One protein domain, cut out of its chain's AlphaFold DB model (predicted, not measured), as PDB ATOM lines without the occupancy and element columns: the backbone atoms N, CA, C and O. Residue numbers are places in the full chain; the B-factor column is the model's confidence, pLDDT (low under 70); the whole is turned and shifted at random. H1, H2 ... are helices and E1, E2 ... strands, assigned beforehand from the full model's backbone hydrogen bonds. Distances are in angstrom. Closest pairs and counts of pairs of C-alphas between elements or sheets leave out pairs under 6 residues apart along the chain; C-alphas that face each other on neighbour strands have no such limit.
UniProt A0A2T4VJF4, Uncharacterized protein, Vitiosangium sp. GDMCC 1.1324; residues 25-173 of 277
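AT A GLANCE: This is residues 25 to 173 of the 277 residues of an uncharacterized protein of Vitiosangium sp. GDMCC 1.1324 (UniProt A0A2T4VJF4). A twisted sheet of four antiparallel strands has the long helix H3 running over one face and the short helix H2 on the other. After H3, the long stretch of residues 118 to 137 folds back to the sheet's E2 edge, and H4 then packs on H3 away from the sheet; H5 lies at the far end of the printed part and only grazes the sheet. The printed part has 149 residues, with five named helices and four named strands in the order E1 E2 H1 H2 E3 H3 H4 E4 H5, and the sheet order is E2 E1 E3 E4. The class is mixed, helices and strands; the whole is compact, with a radius of gyration of the C-alphas of 16.6 A and spans of 51 by 39 by 26 A.

HOW THE PARTS SIT: E1, residues 25 to 35, and E2, residues 38 to 46, form an antiparallel hairpin at 166 degrees, with N 29 and O 44 at 2.8 A. H1, residues 49 to 54, only grazes the sheet with residues 49 to 53. H2, residues 60 to 64, is on the sheet at a height of 8.1 A, only just over E1, on which 3 of its 5 C-alphas fall. E3, residues 69 to 76, is antiparallel to E1 at 162 degrees, with N 30 and O 71 at 2.8 A. E2, H1, H2 and E3 form a split strand-helix-strand unit, two strands running the same way with E1 between them, and its crossover is right-handed. H3, residues 89 to 117, is on the face opposite H2 at a height of 7.8 A; its line and that of E1 stand at 29.9 degrees on the local plane, only just along the strands. The closest C-alphas of E1 and H3 are those of Ile 28 and Glu 101, 6.0 A apart. Residues 127 to 128 pair in parallel with residues 40 to 41 of E2. H4, residues 138 to 144, touches residues 95 to 103 of H3 alone, closest at the C-alphas of Ala 99 and Ala 138, 4.2 A; this helical hairpin has a steep tilt of 38 degrees, opposite ways. E4, residues 154 to 158, is antiparallel to E3 at 152 degrees, with N 72 and O 154 at 2.8 A. H5, residues 167 to 173, only grazes the sheet with residues 169 to 173. Every O i to N i+4 pair is within hydrogen-bond range in H1, H2, H4 and H5; in H3 it is 24 of 25.

IN THESE COORDINATES: E1 begins at C-alpha 25, (38.114, 8.789, 11.280), and is 30.7 A long; E2 is 25.7 A and E3 23.4 A. H3 runs 42.2 A to C-alpha 117 at (5.939, -1.318, -0.213). H5 ends at C-alpha 173, (42.394, -2.851, -4.427).

THE WHOLE: The C-alphas of Gln 82 and Pro 121 are the two farthest apart, 53.2 A. The printed part has no cut; the links E3 to H3 and H3 to H4 are long. The mean pLDDT of the printed part is 89.1, with residue 55 and residues 159 to 173 under 70.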
ATOM      1  N   VAL A  25      38.082   9.679  10.107       94.19
ATOM      2  CA  VAL A  25      38.114   8.789  11.280       94.19
ATOM      3  C   VAL A  25      37.729   7.341  10.970       94.19
ATOM      4  O   VAL A  25      37.972   6.458  11.794       94.19
ATOM      5  N   GLY A  26      37.182   7.082   9.780       94.31
ATOM      6  CA  GLY A  26      36.921   5.741   9.263       94.31
ATOM      7  C   GLY A  26      35.883   5.744   8.145       94.31
ATOM      8  O   GLY A  26      35.778   6.707   7.387       94.31
ATOM      9  N   TRP A  27      35.125   4.654   8.059       97.12
ATOM     10  CA  TRP A  27      34.213   4.346   6.965       97.12
ATOM     11  C   TRP A  27      32.896   3.781   7.480       97.12
ATOM     12  O   TRP A  27      32.891   2.986   8.424       97.12
ATOM     13  N   ILE A  28      31.803   4.105   6.790       98.06
ATOM     14  CA  ILE A  28      30.581   3.297   6.812       98.06
ATOM     15  C   ILE A  28      30.520   2.515   5.507       98.06
ATOM     16  O   ILE A  28      30.746   3.075   4.436       98.06
ATOM     17  N   TYR A  29      30.198   1.232   5.585       96.50
ATOM     18  CA  TYR A  29      30.023   0.374   4.424       96.50
ATOM     19  C   TYR A  29      28.632  -0.245   4.393       96.50
ATOM     20  O   TYR A  29      28.003  -0.474   5.426       96.50
ATOM     21  N   ARG A  30      28.158  -0.520   3.180       97.12
ATOM     22  CA  ARG A  30      26.880  -1.169   2.908       97.12
ATOM     23  C   ARG A  30      27.098  -2.341   1.970       97.12
ATOM     24  O   ARG A  30      27.665  -2.162   0.897       97.12
ATOM     25  N   ILE A  31      26.631  -3.518   2.363       96.50
ATOM     26  CA  ILE A  31      26.665  -4.735   1.550       96.50
ATOM     27  C   ILE A  31      25.242  -5.014   1.079       96.50
ATOM     28  O   ILE A  31      24.331  -5.103   1.897       96.50
ATOM     29  N   GLU A  32      25.058  -5.162  -0.227       97.19
ATOM     30  CA  GLU A  32      23.805  -5.579  -0.859       97.19
ATOM     31  C   GLU A  32      24.051  -6.896  -1.592       97.19
ATOM     32  O   GLU A  32      25.002  -6.997  -2.365       97.19
ATOM     33  N   GLY A  33      23.210  -7.905  -1.380       96.50
ATOM     34  CA  GLY A  33      23.383  -9.207  -2.024       96.50
ATOM     35  C   GLY A  33      22.183 -10.124  -1.829       96.50
ATOM     36  O   GLY A  33      21.060  -9.652  -1.632       96.50
ATOM     37  N   ARG A  34      22.402 -11.444  -1.905       95.62
ATOM     38  CA  ARG A  34      21.337 -12.443  -1.750       95.62
ATOM     39  C   ARG A  34      21.745 -13.615  -0.869       95.62
ATOM     40  O   ARG A  34      22.489 -14.476  -1.317       95.62
ATOM     41  N   LEU A  35      21.156 -13.739   0.315       92.88
ATOM     42  CA  LEU A  35      21.347 -14.912   1.167       92.88
ATOM     43  C   LEU A  35      20.205 -15.905   0.927       92.88
ATOM     44  O   LEU A  35      19.045 -15.526   1.044       92.88
ATOM     45  N   GLU A  36      20.519 -17.141   0.526       92.06
ATOM     46  CA  GLU A  36      19.512 -18.184   0.226       92.06
ATOM     47  C   GLU A  36      18.442 -17.717  -0.789       92.06
ATOM     48  O   GLU A  36      17.255 -18.029  -0.713       92.06
ATOM     49  N   GLY A  37      18.865 -16.899  -1.759       91.75
ATOM     50  CA  GLY A  37      17.979 -16.324  -2.770       91.75
ATOM     51  C   GLY A  37      17.038 -15.227  -2.255       91.75
ATOM     52  O   GLY A  37      16.187 -14.781  -3.028       91.75
ATOM     53  N   GLN A  38      17.173 -14.789  -1.000       95.50
ATOM     54  CA  GLN A  38      16.494 -13.624  -0.433       95.50
ATOM     55  C   GLN A  38      17.378 -12.378  -0.594       95.50
ATOM     56  O   GLN A  38      18.554 -12.442  -0.234       95.50
ATOM     57  N   PRO A  39      16.867 -11.244  -1.105       97.25
ATOM     58  CA  PRO A  39      17.634 -10.003  -1.122       97.25
ATOM     59  C   PRO A  39      17.922  -9.529   0.307       97.25
ATOM     60  O   PRO A  39      17.031  -9.489   1.159       97.25
ATOM     61  N   VAL A  40      19.181  -9.185   0.571       97.75
ATOM     62  CA  VAL A  40      19.646  -8.758   1.894       97.75
ATOM     63  C   VAL A  40      20.505  -7.503   1.812       97.75
ATOM     64  O   VAL A  40      21.196  -7.264   0.818       97.75
ATOM     65  N   LEU A  41      20.476  -6.722   2.889       97.94
ATOM     66  CA  LEU A  41      21.277  -5.521   3.077       97.94
ATOM     67  C   LEU A  41      21.931  -5.545   4.461       97.94
ATOM     68  O   LEU A  41      21.288  -5.874   5.453       97.94
ATOM     69  N   TYR A  42      23.201  -5.164   4.546       97.31
ATOM     70  CA  TYR A  42      23.907  -4.965   5.812       97.31
ATOM     71  C   TYR A  42      24.629  -3.622   5.810       97.31
ATOM     72  O   TYR A  42      25.233  -3.256   4.803       97.31
ATOM     73  N   VAL A  43      24.598  -2.911   6.935       97.69
ATOM     74  CA  VAL A  43      25.379  -1.690   7.169       97.69
ATOM     75  C   VAL A  43      26.371  -1.949   8.296       97.69
ATOM     76  O   VAL A  43      26.025  -2.571   9.295       97.69
ATOM     77  N   GLY A  44      27.603  -1.480   8.152       96.69
ATOM     78  CA  GLY A  44      28.600  -1.555   9.213       96.69
ATOM     79  C   GLY A  44      29.559  -0.376   9.178       96.69
ATOM     80  O   GLY A  44      29.579   0.394   8.219       96.69
ATOM     81  N   SER A  45      30.375  -0.248  10.220       96.81
ATOM     82  CA  SER A  45      31.455   0.736  10.293       96.81
ATOM     83  C   SER A  45      32.817   0.080  10.504       96.81
ATOM     84  O   SER A  45      32.923  -1.034  11.031       96.81
ATOM     85  N   ALA A  46      33.873   0.756  10.057       94.12
ATOM     86  CA  ALA A  46      35.248   0.309  10.236       94.12
ATOM     87  C   ALA A  46      36.228   1.485  10.253       94.12
ATOM     88  O   ALA A  46      36.068   2.442   9.502       94.12
ATOM     89  N   VAL A  47      37.284   1.377  11.061       92.31
ATOM     90  CA  VAL A  47      38.448   2.274  10.950       92.31
ATOM     91  C   VAL A  47      39.241   1.923   9.690       92.31
ATOM     92  O   VAL A  47      39.498   2.789   8.859       92.31
ATOM     93  N   ASP A  48      39.560   0.635   9.530       87.25
ATOM     94  CA  ASP A  48      40.190   0.064   8.341       87.25
ATOM     95  C   ASP A  48      39.186  -0.844   7.623       87.25
ATOM     96  O   ASP A  48      38.832  -1.932   8.094       87.25
ATOM     97  N   LEU A  49      38.704  -0.369   6.476       86.19
ATOM     98  CA  LEU A  49      37.717  -1.082   5.680       86.19
ATOM     99  C   LEU A  49      38.284  -2.366   5.060       86.19
ATOM    100  O   LEU A  49      37.579  -3.372   5.008       86.19
ATOM    101  N   LYS A  50      39.557  -2.363   4.644       80.50
ATOM    102  CA  LYS A  50      40.213  -3.533   4.048       80.50
ATOM    103  C   LYS A  50      40.286  -4.640   5.080       80.50
ATOM    104  O   LYS A  50      39.740  -5.715   4.852       80.50
ATOM    105  N   GLN A  51      40.876  -4.344   6.239       80.00
ATOM    106  CA  GLN A  51      40.977  -5.313   7.321       80.00
ATOM    107  C   GLN A  51      39.589  -5.833   7.704       80.00
ATOM    108  O   GLN A  51      39.413  -7.039   7.869       80.00
ATOM    109  N   ARG A  52      38.575  -4.961   7.794       87.25
ATOM    110  CA  ARG A  52      37.213  -5.377   8.152       87.25
ATOM    111  C   ARG A  52      36.590  -6.345   7.144       87.25
ATOM    112  O   ARG A  52      35.937  -7.293   7.579       87.25
ATOM    113  N   LEU A  53      36.764  -6.105   5.844       84.44
ATOM    114  CA  LEU A  53      36.145  -6.908   4.783       84.44
ATOM    115  C   LEU A  53      36.929  -8.188   4.452       84.44
ATOM    116  O   LEU A  53      36.329  -9.137   3.953       84.44
ATOM    117  N   THR A  54      38.232  -8.252   4.751       76.12
ATOM    118  CA  THR A  54      39.064  -9.446   4.501       76.12
ATOM    119  C   THR A  54      39.238 -10.359   5.714       76.12
ATOM    120  O   THR A  54      39.596 -11.522   5.549       76.12
ATOM    121  N   SER A  55      39.023  -9.857   6.934       65.56
ATOM    122  CA  SER A  55      39.046 -10.676   8.161       65.56
ATOM    123  C   SER A  55      37.792 -11.556   8.262       65.56
ATOM    124  O   SER A  55      36.890 -11.402   7.446       65.56
ATOM    125  N   ASN A  56      37.701 -12.443   9.271       72.00
ATOM    126  CA  ASN A  56      36.525 -13.277   9.608       72.00
ATOM    127  C   ASN A  56      35.244 -12.443   9.848       72.00
ATOM    128  O   ASN A  56      34.752 -12.298  10.968       72.00
ATOM    129  N   HIS A  57      34.711 -11.849   8.787       82.62
ATOM    130  CA  HIS A  57      33.531 -11.015   8.795       82.62
ATOM    131  C   HIS A  57      32.313 -11.924   8.954       82.62
ATOM    132  O   HIS A  57      32.214 -12.944   8.272       82.62
ATOM    133  N   LYS A  58      31.350 -11.541   9.808       87.81
ATOM    134  CA  LYS A  58      30.111 -12.319  10.042       87.81
ATOM    135  C   LYS A  58      29.415 -12.697   8.726       87.81
ATOM    136  O   LYS A  58      28.837 -13.768   8.608       87.81
ATOM    137  N   TRP A  59      29.537 -11.829   7.722       89.75
ATOM    138  CA  TRP A  59      28.952 -11.992   6.389       89.75
ATOM    139  C   TRP A  59      29.977 -12.330   5.296       89.75
ATOM    140  O   TRP A  59      29.773 -11.972   4.141       89.75
ATOM    141  N   ALA A  60      31.087 -12.993   5.633       86.00
ATOM    142  CA  ALA A  60      32.100 -13.392   4.650       86.00
ATOM    143  C   ALA A  60      31.504 -14.228   3.504       86.00
ATOM    144  O   ALA A  60      31.868 -14.025   2.350       86.00
ATOM    145  N   GLY A  61      30.532 -15.101   3.798       85.50
ATOM    146  CA  GLY A  61      29.807 -15.857   2.771       85.50
ATOM    147  C   GLY A  61      29.049 -14.959   1.786       85.50
ATOM    148  O   GLY A  61      29.147 -15.162   0.582       85.50
ATOM    149  N   LEU A  62      28.372 -13.913   2.276       87.88
ATOM    150  CA  LEU A  62      27.670 -12.935   1.432       87.88
ATOM    151  C   LEU A  62      28.643 -12.159   0.536       87.88
ATOM    152  O   LEU A  62      28.373 -11.958  -0.643       87.88
ATOM    153  N   LEU A  63      29.800 -11.760   1.073       87.50
ATOM    154  CA  LEU A  63      30.847 -11.066   0.312       87.50
ATOM    155  C   LEU A  63      31.426 -11.921  -0.827       87.50
ATOM    156  O   LEU A  63      31.925 -11.383  -1.811       87.50
ATOM    157  N   GLN A  64      31.356 -13.247  -0.708       85.69
ATOM    158  CA  GLN A  64      31.839 -14.169  -1.735       85.69
ATOM    159  C   GLN A  64      30.797 -14.479  -2.814       85.69
ATOM    160  O   GLN A  64      31.166 -15.042  -3.842       85.69
ATOM    161  N   GLN A  65      29.527 -14.128  -2.601       86.44
ATOM    162  CA  GLN A  65      28.456 -14.426  -3.544       86.44
ATOM    163  C   GLN A  65      28.480 -13.512  -4.770       86.44
ATOM    164  O   GLN A  65      28.760 -12.312  -4.703       86.44
ATOM    165  N   ASP A  66      28.111 -14.103  -5.898       86.06
ATOM    166  CA  ASP A  66      27.915 -13.395  -7.153       86.06
ATOM    167  C   ASP A  66      26.783 -12.370  -7.037       86.06
ATOM    168  O   ASP A  66      25.743 -12.602  -6.416       86.06
ATOM    169  N   GLY A  67      26.976 -11.210  -7.662       87.75
ATOM    170  CA  GLY A  67      26.021 -10.110  -7.613       87.75
ATOM    171  C   GLY A  67      26.066  -9.287  -6.325       87.75
ATOM    172  O   GLY A  67      25.374  -8.267  -6.268       87.75
ATOM    173  N   THR A  68      26.885  -9.662  -5.334       91.81
ATOM    174  CA  THR A  68      27.104  -8.833  -4.146       91.81
ATOM    175  C   THR A  68      27.778  -7.519  -4.529       91.81
ATOM    176  O   THR A  68      28.734  -7.474  -5.315       91.81
ATOM    177  N   LYS A  69      27.249  -6.429  -3.976       94.75
ATOM    178  CA  LYS A  69      27.760  -5.070  -4.124       94.75
ATOM    179  C   LYS A  69      28.161  -4.540  -2.761       94.75
ATOM    180  O   LYS A  69      27.391  -4.645  -1.807       94.75
ATOM    181  N   VAL A  70      29.334  -3.929  -2.693       94.25
ATOM    182  CA  VAL A  70      29.811  -3.251  -1.492       94.25
ATOM    183  C   VAL A  70      29.986  -1.779  -1.813       94.25
ATOM    184  O   VAL A  70      30.682  -1.412  -2.759       94.25
ATOM    185  N   TYR A  71      29.341  -0.939  -1.017       95.75
ATOM    186  CA  TYR A  71      29.477   0.506  -1.072       95.75
ATOM    187  C   TYR A  71      30.160   1.006   0.194       95.75
ATOM    188  O   TYR A  71      29.998   0.403   1.254       95.75
ATOM    189  N   ALA A  72      30.855   2.131   0.104       95.56
ATOM    190  CA  ALA A  72      31.458   2.801   1.246       95.56
ATOM    191  C   ALA A  72      31.228   4.315   1.203       95.56
ATOM    192  O   ALA A  72      31.001   4.895   0.141       95.56
ATOM    193  N   MET A  73      31.275   4.945   2.369       96.06
ATOM    194  CA  MET A  73      31.334   6.394   2.547       96.06
ATOM    195  C   MET A  73      32.357   6.722   3.629       96.06
ATOM    196  O   MET A  73      32.490   5.986   4.614       96.06
ATOM    197  N   GLU A  74      33.077   7.820   3.444       94.50
ATOM    198  CA  GLU A  74      34.056   8.291   4.419       94.50
ATOM    199  C   GLU A  74      33.356   8.997   5.577       94.50
ATOM    200  O   GLU A  74      32.345   9.677   5.384       94.50
ATOM    201  N   VAL A  75      33.911   8.841   6.778       96.50
ATOM    202  CA  VAL A  75      33.471   9.532   7.992       96.50
ATOM    203  C   VAL A  75      34.573  10.483   8.436       96.50
ATOM    204  O   VAL A  75      35.710  10.057   8.654       96.50
ATOM    205  N   PHE A  76      34.224  11.753   8.619       97.06
ATOM    206  CA  PHE A  76      35.108  12.802   9.120       97.06
ATOM    207  C   PHE A  76      34.566  13.340  10.446       97.06
ATOM    208  O   PHE A  76      33.351  13.445  10.617       97.06
ATOM    209  N   ALA A  77      35.438  13.650  11.405       97.00
ATOM    210  CA  ALA A  77      34.998  14.089  12.731       97.00
ATOM    211  C   ALA A  77      36.063  14.907  13.474       97.00
ATOM    212  O   ALA A  77      37.258  14.637  13.366       97.00
ATOM    213  N   GLU A  78      35.616  15.848  14.305       97.00
ATOM    214  CA  GLU A  78      36.438  16.509  15.322       97.00
ATOM    215  C   GLU A  78      36.253  15.775  16.657       97.00
ATOM    216  O   GLU A  78      35.288  15.983  17.396       97.00
ATOM    217  N   LEU A  79      37.160  14.849  16.962       95.38
ATOM    218  CA  LEU A  79      36.988  13.944  18.096       95.38
ATOM    219  C   LEU A  79      37.167  14.661  19.444       95.38
ATOM    220  O   LEU A  79      38.286  14.891  19.896       95.38
ATOM    221  N   ASN A  80      36.063  14.912  20.149       97.81
ATOM    222  CA  ASN A  80      36.104  15.294  21.561       97.81
ATOM    223  C   ASN A  80      36.454  14.093  22.462       97.81
ATOM    224  O   ASN A  80      35.577  13.365  22.931       97.81
ATOM    225  N   VAL A  81      37.753  13.880  22.689       94.88
ATOM    226  CA  VAL A  81      38.258  12.775  23.518       94.88
ATOM    227  C   VAL A  81      37.744  12.873  24.951       94.88
ATOM    228  O   VAL A  81      37.272  11.872  25.478       94.88
ATOM    229  N   GLN A  82      37.758  14.062  25.554       97.00
ATOM    230  CA  GLN A  82      37.388  14.254  26.962       97.00
ATOM    231  C   GLN A  82      35.908  13.979  27.246       97.00
ATOM    232  O   GLN A  82      35.565  13.507  28.327       97.00
ATOM    233  N   ALA A  83      35.037  14.239  26.270       96.12
ATOM    234  CA  ALA A  83      33.607  13.964  26.378       96.12
ATOM    235  C   ALA A  83      33.221  12.523  25.998       96.12
ATOM    236  O   ALA A  83      32.048  12.170  26.107       96.12
ATOM    237  N   SER A  84      34.164  11.705  25.518       95.06
ATOM    238  CA  SER A  84      33.883  10.303  25.190       95.06
ATOM    239  C   SER A  84      33.731   9.451  26.449       95.06
ATOM    240  O   SER A  84      34.333   9.739  27.484       95.06
ATOM    241  N   ASN A  85      32.986   8.353  26.350       92.94
ATOM    242  CA  ASN A  85      32.619   7.503  27.484       92.94
ATOM    243  C   ASN A  85      33.829   6.975  28.269       92.94
ATOM    244  O   ASN A  85      33.758   6.817  29.484       92.94
ATOM    245  N   ARG A  86      34.936   6.674  27.579       93.12
ATOM    246  CA  ARG A  86      36.180   6.194  28.210       93.12
ATOM    247  C   ARG A  86      37.306   7.215  28.186       93.12
ATOM    248  O   ARG A  86      38.427   6.857  28.517       93.12
ATOM    249  N   GLN A  87      37.041   8.432  27.722       92.69
ATOM    250  CA  GLN A  87      38.040   9.495  27.625       92.69
ATOM    251  C   GLN A  87      39.305   9.098  26.840       92.69
ATOM    252  O   GLN A  87      40.416   9.525  27.142       92.69
ATOM    253  N   THR A  88      39.150   8.257  25.811       90.19
ATOM    254  CA  THR A  88      40.257   7.807  24.950       90.19
ATOM    255  C   THR A  88      39.964   8.105  23.490       90.19
ATOM    256  O   THR A  88      38.809   8.112  23.062       90.19
ATOM    257  N   LEU A  89      41.023   8.285  22.694       88.69
ATOM    258  CA  LEU A  89      40.899   8.504  21.251       88.69
ATOM    259  C   LEU A  89      40.103   7.384  20.566       88.69
ATOM    260  O   LEU A  89      39.257   7.653  19.718       88.69
ATOM    261  N   MET A  90      40.341   6.132  20.966       85.00
ATOM    262  CA  MET A  90      39.619   4.975  20.434       85.00
ATOM    263  C   MET A  90      38.131   4.994  20.807       85.00
ATOM    264  O   MET A  90      37.303   4.668  19.962       85.00
ATOM    265  N   SER A  91      37.774   5.404  22.032       93.00
ATOM    266  CA  SER A  91      36.365   5.561  22.434       93.00
ATOM    267  C   SER A  91      35.676   6.640  21.612       93.00
ATOM    268  O   SER A  91      34.652   6.359  21.002       93.00
ATOM    269  N   ALA A  92      36.274   7.832  21.521       94.06
ATOM    270  CA  ALA A  92      35.726   8.944  20.746       94.06
ATOM    271  C   ALA A  92      35.545   8.579  19.264       94.06
ATOM    272  O   ALA A  92      34.508   8.854  18.666       94.06
ATOM    273  N   ARG A  93      36.536   7.899  18.671       95.56
ATOM    274  CA  ARG A  93      36.455   7.409  17.289       95.56
ATOM    275  C   ARG A  93      35.320   6.401  17.109       95.56
ATOM    276  O   ARG A  93      34.578   6.494  16.138       95.56
ATOM    277  N   ASN A  94      35.184   5.446  18.026       95.62
ATOM    278  CA  ASN A  94      34.124   4.443  17.955       95.62
ATOM    279  C   ASN A  94      32.740   5.070  18.136       95.62
ATOM    280  O   ASN A  94      31.833   4.717  17.392       95.62
ATOM    281  N   GLU A  95      32.576   6.010  19.067       97.38
ATOM    282  CA  GLU A  95      31.332   6.774  19.235       97.38
ATOM    283  C   GLU A  95      30.964   7.501  17.935       97.38
ATOM    284  O   GLU A  95      29.857   7.321  17.430       97.38
ATOM    285  N   ALA A  96      31.914   8.218  17.323       97.69
ATOM    286  CA  ALA A  96      31.708   8.888  16.038       97.69
ATOM    287  C   ALA A  96      31.296   7.917  14.912       97.69
ATOM    288  O   ALA A  96      30.335   8.175  14.186       97.69
ATOM    289  N   LEU A  97      31.983   6.776  14.784       97.38
ATOM    290  CA  LEU A  97      31.670   5.766  13.768       97.38
ATOM    291  C   LEU A  97      30.309   5.105  13.994       97.38
ATOM    292  O   LEU A  97      29.560   4.923  13.038       97.38
ATOM    293  N   ARG A  98      29.959   4.773  15.241       97.81
ATOM    294  CA  ARG A  98      28.661   4.174  15.582       97.81
ATOM    295  C   ARG A  98      27.500   5.130  15.349       97.81
ATOM    296  O   ARG A  98      26.431   4.691  14.938       97.81
ATOM    297  N   ALA A  99      27.716   6.419  15.584       98.00
ATOM    298  CA  ALA A  99      26.732   7.451  15.305       98.00
ATOM    299  C   ALA A  99      26.449   7.555  13.794       98.00
ATOM    300  O   ALA A  99      25.300   7.425  13.366       98.00
ATOM    301  N   ALA A 100      27.507   7.636  12.978       97.88
ATOM    302  CA  ALA A 100      27.384   7.627  11.520       97.88
ATOM    303  C   ALA A 100      26.790   6.309  10.976       97.88
ATOM    304  O   ALA A 100      25.982   6.339  10.046       97.88
ATOM    305  N   GLU A 101      27.141   5.158  11.563       97.81
ATOM    306  CA  GLU A 101      26.575   3.845  11.217       97.81
ATOM    307  C   GLU A 101      25.068   3.802  11.474       97.81
ATOM    308  O   GLU A 101      24.316   3.347  10.613       97.81
ATOM    309  N   GLN A 102      24.621   4.314  12.625       98.31
ATOM    310  CA  GLN A 102      23.205   4.369  12.982       98.31
ATOM    311  C   GLN A 102      22.420   5.210  11.970       98.31
ATOM    312  O   GLN A 102      21.435   4.727  11.412       98.31
ATOM    313  N   ARG A 103      22.906   6.413  11.643       97.44
ATOM    314  CA  ARG A 103      22.286   7.284  10.633       97.44
ATOM    315  C   ARG A 103      22.201   6.610   9.260       97.44
ATOM    316  O   ARG A 103      21.157   6.660   8.609       97.44
ATOM    317  N   ALA A 104      23.269   5.944   8.821       97.38
ATOM    318  CA  ALA A 104      23.277   5.202   7.560       97.38
ATOM    319  C   ALA A 104      22.312   4.005   7.570       97.38
ATOM    320  O   ALA A 104      21.675   3.708   6.556       97.38
ATOM    321  N   MET A 105      22.178   3.323   8.708       97.69
ATOM    322  CA  MET A 105      21.242   2.220   8.878       97.69
ATOM    323  C   MET A 105      19.786   2.704   8.875       97.69
ATOM    324  O   MET A 105      18.954   2.065   8.236       97.69
ATOM    325  N   ASP A 106      19.475   3.843   9.493       97.38
ATOM    326  CA  ASP A 106      18.123   4.417   9.469       97.38
ATOM    327  C   ASP A 106      17.726   4.866   8.054       97.38
ATOM    328  O   ASP A 106      16.620   4.579   7.588       97.38
ATOM    329  N   GLN A 107      18.665   5.444   7.295       96.69
ATOM    330  CA  GLN A 107      18.474   5.705   5.863       96.69
ATOM    331  C   GLN A 107      18.246   4.417   5.057       96.69
ATOM    332  O   GLN A 107      17.424   4.395   4.135       96.69
ATOM    333  N   ALA A 108      18.976   3.344   5.377       96.31
ATOM    334  CA  ALA A 108      18.810   2.055   4.719       96.31
ATOM    335  C   ALA A 108      17.445   1.428   5.037       96.31
ATOM    336  O   ALA A 108      16.787   0.949   4.116       96.31
ATOM    337  N   ARG A 109      16.984   1.500   6.294       97.56
ATOM    338  CA  ARG A 109      15.646   1.059   6.725       97.56
ATOM    339  C   ARG A 109      14.550   1.767   5.942       97.56
ATOM    340  O   ARG A 109      13.782   1.095   5.265       97.56
ATOM    341  N   GLY A 110      14.562   3.100   5.908       97.50
ATOM    342  CA  GLY A 110      13.559   3.866   5.159       97.50
ATOM    343  C   GLY A 110      13.622   3.662   3.638       97.50
ATOM    344  O   GLY A 110      12.638   3.883   2.934       97.50
ATOM    345  N   ARG A 111      14.771   3.254   3.082       96.19
ATOM    346  CA  ARG A 111      14.877   2.861   1.665       96.19
ATOM    347  C   ARG A 111      14.282   1.477   1.419       96.19
ATOM    348  O   ARG A 111      13.551   1.310   0.449       96.19
ATOM    349  N   VAL A 112      14.626   0.505   2.262       96.88
ATOM    350  CA  VAL A 112      14.149  -0.879   2.159       96.88
ATOM    351  C   VAL A 112      12.643  -0.949   2.377       96.88
ATOM    352  O   VAL A 112      11.969  -1.631   1.620       96.88
ATOM    353  N   GLU A 113      12.113  -0.209   3.347       97.12
ATOM    354  CA  GLU A 113      10.675  -0.140   3.610       97.12
ATOM    355  C   GLU A 113       9.904   0.369   2.389       97.12
ATOM    356  O   GLU A 113       9.002  -0.316   1.918       97.12
ATOM    357  N   ARG A 114      10.322   1.503   1.806       97.00
ATOM    358  CA  ARG A 114       9.719   2.029   0.569       97.00
ATOM    359  C   ARG A 114       9.826   1.041  -0.589       97.00
ATOM    360  O   ARG A 114       8.835   0.757  -1.243       97.00
ATOM    361  N   PHE A 115      11.010   0.463  -0.801       95.56
ATOM    362  CA  PHE A 115      11.200  -0.546  -1.844       95.56
ATOM    363  C   PHE A 115      10.272  -1.751  -1.657       95.56
ATOM    364  O   PHE A 115       9.727  -2.252  -2.634       95.56
ATOM    365  N   ASN A 116      10.087  -2.210  -0.418       96.19
ATOM    366  CA  ASN A 116       9.231  -3.351  -0.117       96.19
ATOM    367  C   ASN A 116       7.738  -3.016  -0.268       96.19
ATOM    368  O   ASN A 116       6.982  -3.882  -0.694       96.19
ATOM    369  N   GLN A 117       7.313  -1.783   0.030       96.38
ATOM    370  CA  GLN A 117       5.939  -1.318  -0.213       96.38
ATOM    371  C   GLN A 117       5.586  -1.312  -1.708       96.38
ATOM    372  O   GLN A 117       4.454  -1.622  -2.070       96.38
ATOM    373  N   ASP A 118       6.569  -1.024  -2.562       95.81
ATOM    374  CA  ASP A 118       6.411  -0.974  -4.019       95.81
ATOM    375  C   ASP A 118       6.600  -2.348  -4.704       95.81
ATOM    376  O   ASP A 118       6.598  -2.442  -5.937       95.81
ATOM    377  N   LEU A 119       6.793  -3.438  -3.945       95.12
ATOM    378  CA  LEU A 119       6.984  -4.772  -4.519       95.12
ATOM    379  C   LEU A 119       5.692  -5.308  -5.147       95.12
ATOM    380  O   LEU A 119       4.621  -5.316  -4.542       95.12
ATOM    381  N   ALA A 120       5.823  -5.864  -6.351       94.56
ATOM    382  CA  ALA A 120       4.747  -6.621  -6.980       94.56
ATOM    383  C   ALA A 120       4.361  -7.852  -6.131       94.56
ATOM    384  O   ALA A 120       5.225  -8.423  -5.451       94.56
ATOM    385  N   PRO A 121       3.101  -8.328  -6.211       93.88
ATOM    386  CA  PRO A 121       2.677  -9.550  -5.534       93.88
ATOM    387  C   PRO A 121       3.614 -10.730  -5.835       93.88
ATOM    388  O   PRO A 121       3.886 -11.039  -6.995       93.88
ATOM    389  N   GLY A 122       4.124 -11.382  -4.787       92.69
ATOM    390  CA  GLY A 122       5.096 -12.480  -4.897       92.69
ATOM    391  C   GLY A 122       6.569 -12.049  -4.957       92.69
ATOM    392  O   GLY A 122       7.456 -12.905  -5.002       92.69
ATOM    393  N   GLY A 123       6.856 -10.745  -4.928       93.56
ATOM    394  CA  GLY A 123       8.208 -10.215  -4.778       93.56
ATOM    395  C   GLY A 123       8.836 -10.598  -3.433       93.56
ATOM    396  O   GLY A 123       8.168 -10.650  -2.404       93.56
ATOM    397  N   LYS A 124      10.147 -10.866  -3.428       96.00
ATOM    398  CA  LYS A 124      10.889 -11.151  -2.193       96.00
ATOM    399  C   LYS A 124      11.331  -9.851  -1.529       96.00
ATOM    400  O   LYS A 124      12.143  -9.123  -2.097       96.00
ATOM    401  N   GLU A 125      10.857  -9.613  -0.312       96.94
ATOM    402  CA  GLU A 125      11.243  -8.453   0.494       96.94
ATOM    403  C   GLU A 125      12.745  -8.407   0.785       96.94
ATOM    404  O   GLU A 125      13.368  -9.414   1.139       96.94
ATOM    405  N   THR A 126      13.336  -7.219   0.697       97.50
ATOM    406  CA  THR A 126      14.722  -7.027   1.130       97.50
ATOM    407  C   THR A 126      14.785  -7.042   2.652       97.50
ATOM    408  O   THR A 126      14.075  -6.280   3.308       97.50
ATOM    409  N   LYS A 127      15.646  -7.892   3.222       97.38
ATOM    410  CA  LYS A 127      15.871  -7.971   4.674       97.38
ATOM    411  C   LYS A 127      17.131  -7.215   5.082       97.38
ATOM    412  O   LYS A 127      18.182  -7.376   4.465       97.38
ATOM    413  N   ILE A 128      17.048  -6.439   6.159       97.25
ATOM    414  CA  ILE A 128      18.225  -5.826   6.783       97.25
ATOM    415  C   ILE A 128      18.799  -6.801   7.809       97.25
ATOM    416  O   ILE A 128      18.093  -7.250   8.705       97.25
ATOM    417  N   LEU A 129      20.082  -7.131   7.672       96.94
ATOM    418  CA  LEU A 129      20.780  -8.110   8.512       96.94
ATOM    419  C   LEU A 129      21.275  -7.535   9.850       96.94
ATOM    420  O   LEU A 129      21.798  -8.268  10.687       96.94
ATOM    421  N   ASN A 130      21.175  -6.220  10.048       96.31
ATOM    422  CA  ASN A 130      21.500  -5.578  11.316       96.31
ATOM    423  C   ASN A 130      20.439  -5.932  12.368       96.31
ATOM    424  O   ASN A 130      19.325  -5.420  12.327       96.31
ATOM    425  N   GLU A 131      20.806  -6.788  13.322       88.69
ATOM    426  CA  GLU A 131      19.924  -7.237  14.413       88.69
ATOM    427  C   GLU A 131      19.704  -6.159  15.488       88.69
ATOM    428  O   GLU A 131      18.689  -6.167  16.177       88.69
ATOM    429  N   MET A 132      20.650  -5.230  15.643       92.81
ATOM    430  CA  MET A 132      20.639  -4.208  16.690       92.81
ATOM    431  C   MET A 132      20.991  -2.834  16.127       92.81
ATOM    432  O   MET A 132      21.676  -2.719  15.108       92.81
ATOM    433  N   ASN A 133      20.552  -1.796  16.838       94.25
ATOM    434  CA  ASN A 133      21.016  -0.435  16.604       94.25
ATOM    435  C   ASN A 133      22.522  -0.321  16.867       94.25
ATOM    436  O   ASN A 133      23.049  -0.930  17.798       94.25
ATOM    437  N   ALA A 134      23.213   0.459  16.039       92.81
ATOM    438  CA  ALA A 134      24.640   0.721  16.192       92.81
ATOM    439  C   ALA A 134      24.915   1.664  17.376       92.81
ATOM    440  O   ALA A 134      25.959   1.558  18.021       92.81
ATOM    441  N   SER A 135      23.971   2.559  17.676       93.19
ATOM    442  CA  SER A 135      23.979   3.423  18.856       93.19
ATOM    443  C   SER A 135      22.550   3.752  19.290       93.19
ATOM    444  O   SER A 135      21.675   3.926  18.445       93.19
ATOM    445  N   ALA A 136      22.325   3.855  20.601       89.12
ATOM    446  CA  ALA A 136      21.079   4.382  21.158       89.12
ATOM    447  C   ALA A 136      21.028   5.923  21.119       89.12
ATOM    448  O   ALA A 136      19.951   6.490  20.981       89.12
ATOM    449  N   ASP A 137      22.190   6.587  21.157       93.50
ATOM    450  CA  ASP A 137      22.328   8.042  21.329       93.50
ATOM    451  C   ASP A 137      23.061   8.701  20.149       93.50
ATOM    452  O   ASP A 137      23.864   9.622  20.325       93.50
ATOM    453  N   ALA A 138      22.815   8.219  18.927       96.00
ATOM    454  CA  ALA A 138      23.567   8.630  17.741       96.00
ATOM    455  C   ALA A 138      23.637  10.158  17.574       96.00
ATOM    456  O   ALA A 138      24.730  10.694  17.429       96.00
ATOM    457  N   ALA A 139      22.514  10.874  17.695       97.00
ATOM    458  CA  ALA A 139      22.482  12.333  17.551       97.00
ATOM    459  C   ALA A 139      23.385  13.064  18.567       97.00
ATOM    460  O   ALA A 139      24.059  14.035  18.221       97.00
ATOM    461  N   SER A 140      23.441  12.572  19.810       97.62
ATOM    462  CA  SER A 140      24.304  13.131  20.858       97.62
ATOM    463  C   SER A 140      25.783  12.935  20.517       97.62
ATOM    464  O   SER A 140      26.583  13.864  20.632       97.62
ATOM    465  N   TRP A 141      26.153  11.745  20.036       97.62
ATOM    466  CA  TRP A 141      27.527  11.447  19.622       97.62
ATOM    467  C   TRP A 141      27.937  12.194  18.347       97.62
ATOM    468  O   TRP A 141      29.070  12.671  18.269       97.62
ATOM    469  N   GLU A 142      27.032  12.363  17.374       96.81
ATOM    470  CA  GLU A 142      27.300  13.164  16.171       96.81
ATOM    471  C   GLU A 142      27.609  14.619  16.531       96.81
ATOM    472  O   GLU A 142      28.619  15.158  16.077       96.81
ATOM    473  N   ALA A 143      26.792  15.230  17.396       97.19
ATOM    474  CA  ALA A 143      27.008  16.597  17.862       97.19
ATOM    475  C   ALA A 143      28.311  16.727  18.668       97.19
ATOM    476  O   ALA A 143      29.104  17.641  18.433       97.19
ATOM    477  N   ARG A 144      28.573  15.779  19.578       97.38
ATOM    478  CA  ARG A 144      29.778  15.746  20.423       97.38
ATOM    479  C   ARG A 144      31.075  15.678  19.616       97.38
ATOM    480  O   ARG A 144      32.058  16.301  20.012       97.38
ATOM    481  N   HIS A 145      31.091  14.913  18.524       97.00
ATOM    482  CA  HIS A 145      32.285  14.682  17.703       97.00
ATOM    483  C   HIS A 145      32.259  15.412  16.351       97.00
ATOM    484  O   HIS A 145      33.092  15.127  15.492       97.00
ATOM    485  N   LYS A 146      31.298  16.324  16.137       97.38
ATOM    486  CA  LYS A 146      31.085  17.050  14.870       97.38
ATOM    487  C   LYS A 146      31.170  16.118  13.652       97.38
ATOM    488  O   LYS A 146      31.947  16.342  12.724       97.38
ATOM    489  N   VAL A 147      30.424  15.017  13.707       97.31
ATOM    490  CA  VAL A 147      30.523  13.941  12.715       97.31
ATOM    491  C   VAL A 147      29.905  14.376  11.393       97.31
ATOM    492  O   VAL A 147      28.770  14.844  11.336       97.31
ATOM    493  N   THR A 148      30.641  14.162  10.310       96.75
ATOM    494  CA  THR A 148      30.182  14.358   8.937       96.75
ATOM    495  C   THR A 148      30.555  13.146   8.089       96.75
ATOM    496  O   THR A 148      31.425  12.349   8.442       96.75
ATOM    497  N   THR A 149      29.859  12.964   6.973       95.75
ATOM    498  CA  THR A 149      30.122  11.886   6.012       95.75
ATOM    499  C   THR A 149      30.282  12.466   4.623       95.75
ATOM    500  O   THR A 149      29.719  13.522   4.335       95.75
ATOM    501  N   SER A 150      30.988  11.759   3.741       91.44
ATOM    502  CA  SER A 150      30.993  12.100   2.319       91.44
ATOM    503  C   SER A 150      29.566  12.138   1.754       91.44
ATOM    504  O   SER A 150      28.691  11.377   2.173       91.44
ATOM    505  N   ASN A 151      29.335  13.001   0.763       88.69
ATOM    506  CA  ASN A 151      27.994  13.258   0.220       88.69
ATOM    507  C   ASN A 151      27.376  12.060  -0.524       88.69
ATOM    508  O   ASN A 151      26.166  12.022  -0.739       88.69
ATOM    509  N   SER A 152      28.188  11.085  -0.935       90.69
ATOM    510  CA  SER A 152      27.745   9.958  -1.755       90.69
ATOM    511  C   SER A 152      28.347   8.632  -1.311       90.69
ATOM    512  O   SER A 152      29.493   8.568  -0.866       90.69
ATOM    513  N   TRP A 153      27.579   7.564  -1.520       93.56
ATOM    514  CA  TRP A 153      28.066   6.189  -1.473       93.56
ATOM    515  C   TRP A 153      28.916   5.892  -2.709       93.56
ATOM    516  O   TRP A 153      28.444   6.065  -3.832       93.56
ATOM    517  N   GLN A 154      30.128   5.390  -2.508       91.56
ATOM    518  CA  GLN A 154      31.003   4.916  -3.574       91.56
ATOM    519  C   GLN A 154      30.902   3.398  -3.683       91.56
ATOM    520  O   GLN A 154      31.010   2.702  -2.677       91.56
ATOM    521  N   LEU A 155      30.677   2.875  -4.888       90.62
ATOM    522  CA  LEU A 155      30.732   1.436  -5.145       90.62
ATOM    523  C   LEU A 155      32.202   1.006  -5.162       90.62
ATOM    524  O   LEU A 155      32.943   1.426  -6.044       90.62
ATOM    525  N   ILE A 156      32.601   0.173  -4.204       84.88
ATOM    526  CA  ILE A 156      33.990  -0.288  -4.061       84.88
ATOM    527  C   ILE A 156      34.188  -1.726  -4.543       84.88
ATOM    528  O   ILE A 156      35.288  -2.097  -4.937       84.88
ATOM    529  N   GLU A 157      33.126  -2.534  -4.561       78.00
ATOM    530  CA  GLU A 157      33.178  -3.899  -5.082       78.00
ATOM    531  C   GLU A 157      31.848  -4.269  -5.742       78.00
ATOM    532  O   GLU A 157      30.771  -4.028  -5.191       78.00
ATOM    533  N   ARG A 158      31.920  -4.888  -6.924       76.19
ATOM    534  CA  ARG A 158      30.791  -5.556  -7.578       76.19
ATOM    535  C   ARG A 158      31.258  -6.905  -8.097       76.19
ATOM    536  O   ARG A 158      32.064  -6.964  -9.022       76.19
ATOM    537  N   ARG A 159      30.715  -7.986  -7.541       68.31
ATOM    538  CA  ARG A 159      30.982  -9.343  -8.028       68.31
ATOM    539  C   ARG A 159      30.111  -9.609  -9.251       68.31
ATOM    540  O   ARG A 159      28.884  -9.615  -9.148       68.31
ATOM    541  N   LEU A 160      30.729  -9.757 -10.420       63.00
ATOM    542  CA  LEU A 160      30.019 -10.149 -11.637       63.00
ATOM    543  C   LEU A 160      29.698 -11.642 -11.571       63.00
ATOM    544  O   LEU A 160      30.553 -12.442 -11.202       63.00
ATOM    545  N   ALA A 161      28.462 -11.997 -11.917       53.34
ATOM    546  CA  ALA A 161      28.032 -13.385 -11.935       53.34
ATOM    547  C   ALA A 161      28.777 -14.170 -13.022       53.34
ATOM    548  O   ALA A 161      28.824 -13.727 -14.170       53.34
ATOM    549  N   GLY A 162      29.323 -15.335 -12.665       51.72
ATOM    550  CA  GLY A 162      29.856 -16.298 -13.638       51.72
ATOM    551  C   GLY A 162      31.350 -16.210 -13.969       51.72
ATOM    552  O   GLY A 162      31.807 -16.944 -14.841       51.72
ATOM    553  N   THR A 163      32.140 -15.394 -13.271       46.16
ATOM    554  CA  THR A 163      33.611 -15.430 -13.381       46.16
ATOM    555  C   THR A 163      34.235 -15.680 -12.020       46.16
ATOM    556  O   THR A 163      33.929 -14.989 -11.056       46.16
ATOM    557  N   THR A 164      35.131 -16.661 -11.944       45.75
ATOM    558  CA  THR A 164      35.937 -17.066 -10.782       45.75
ATOM    559  C   THR A 164      36.901 -15.950 -10.333       45.75
ATOM    560  O   THR A 164      38.121 -16.050 -10.414       45.75
ATOM    561  N   THR A 165      36.360 -14.838  -9.836       45.25
ATOM    562  CA  THR A 165      37.088 -13.625  -9.442       45.25
ATOM    563  C   THR A 165      37.544 -13.678  -7.986       45.25
ATOM    564  O   THR A 165      37.050 -12.943  -7.134       45.25
ATOM    565  N   LYS A 166      38.535 -14.523  -7.684       47.25
ATOM    566  CA  LYS A 166      39.436 -14.243  -6.547       47.25
ATOM    567  C   LYS A 166      40.569 -13.287  -6.948       47.25
ATOM    568  O   LYS A 166      41.032 -12.526  -6.111       47.25
ATOM    569  N   ALA A 167      40.957 -13.268  -8.227       46.12
ATOM    570  CA  ALA A 167      42.059 -12.438  -8.718       46.12
ATOM    571  C   ALA A 167      41.682 -10.956  -8.912       46.12
ATOM    572  O   ALA A 167      42.457 -10.080  -8.552       46.12
ATOM    573  N   LEU A 168      40.482 -10.655  -9.424       47.84
ATOM    574  CA  LEU A 168      40.155  -9.289  -9.855       47.84
ATOM    575  C   LEU A 168      40.005  -8.279  -8.704       47.84
ATOM    576  O   LEU A 168      40.412  -7.138  -8.859       47.84
ATOM    577  N   VAL A 169      39.460  -8.690  -7.553       47.81
ATOM    578  CA  VAL A 169      39.237  -7.799  -6.390       47.81
ATOM    579  C   VAL A 169      40.546  -7.483  -5.664       47.81
ATOM    580  O   VAL A 169      40.748  -6.368  -5.191       47.81
ATOM    581  N   ALA A 170      41.462  -8.452  -5.602       48.31
ATOM    582  CA  ALA A 170      42.802  -8.212  -5.079       48.31
ATOM    583  C   ALA A 170      43.576  -7.236  -5.975       48.31
ATOM    584  O   ALA A 170      44.279  -6.383  -5.448       48.31
ATOM    585  N   LEU A 171      43.405  -7.332  -7.299       51.94
ATOM    586  CA  LEU A 171      44.076  -6.464  -8.265       51.94
ATOM    587  C   LEU A 171      43.548  -5.026  -8.227       51.94
ATOM    588  O   LEU A 171      44.351  -4.120  -8.078       51.94
ATOM    589  N   THR A 172      42.234  -4.782  -8.232       56.72
ATOM    590  CA  THR A 172      41.716  -3.397  -8.169       56.72
ATOM    591  C   THR A 172      42.007  -2.697  -6.844       56.72
ATOM    592  O   THR A 172      42.267  -1.495  -6.830       56.72
ATOM    593  N   LEU A 173      41.995  -3.420  -5.720       53.75
ATOM    594  CA  LEU A 173      42.394  -2.851  -4.427       53.75
ATOM    595  C   LEU A 173      43.909  -2.648  -4.325       53.75
ATOM    596  O   LEU A 173      44.345  -1.702  -3.669       53.75
TER     597      LEU A 173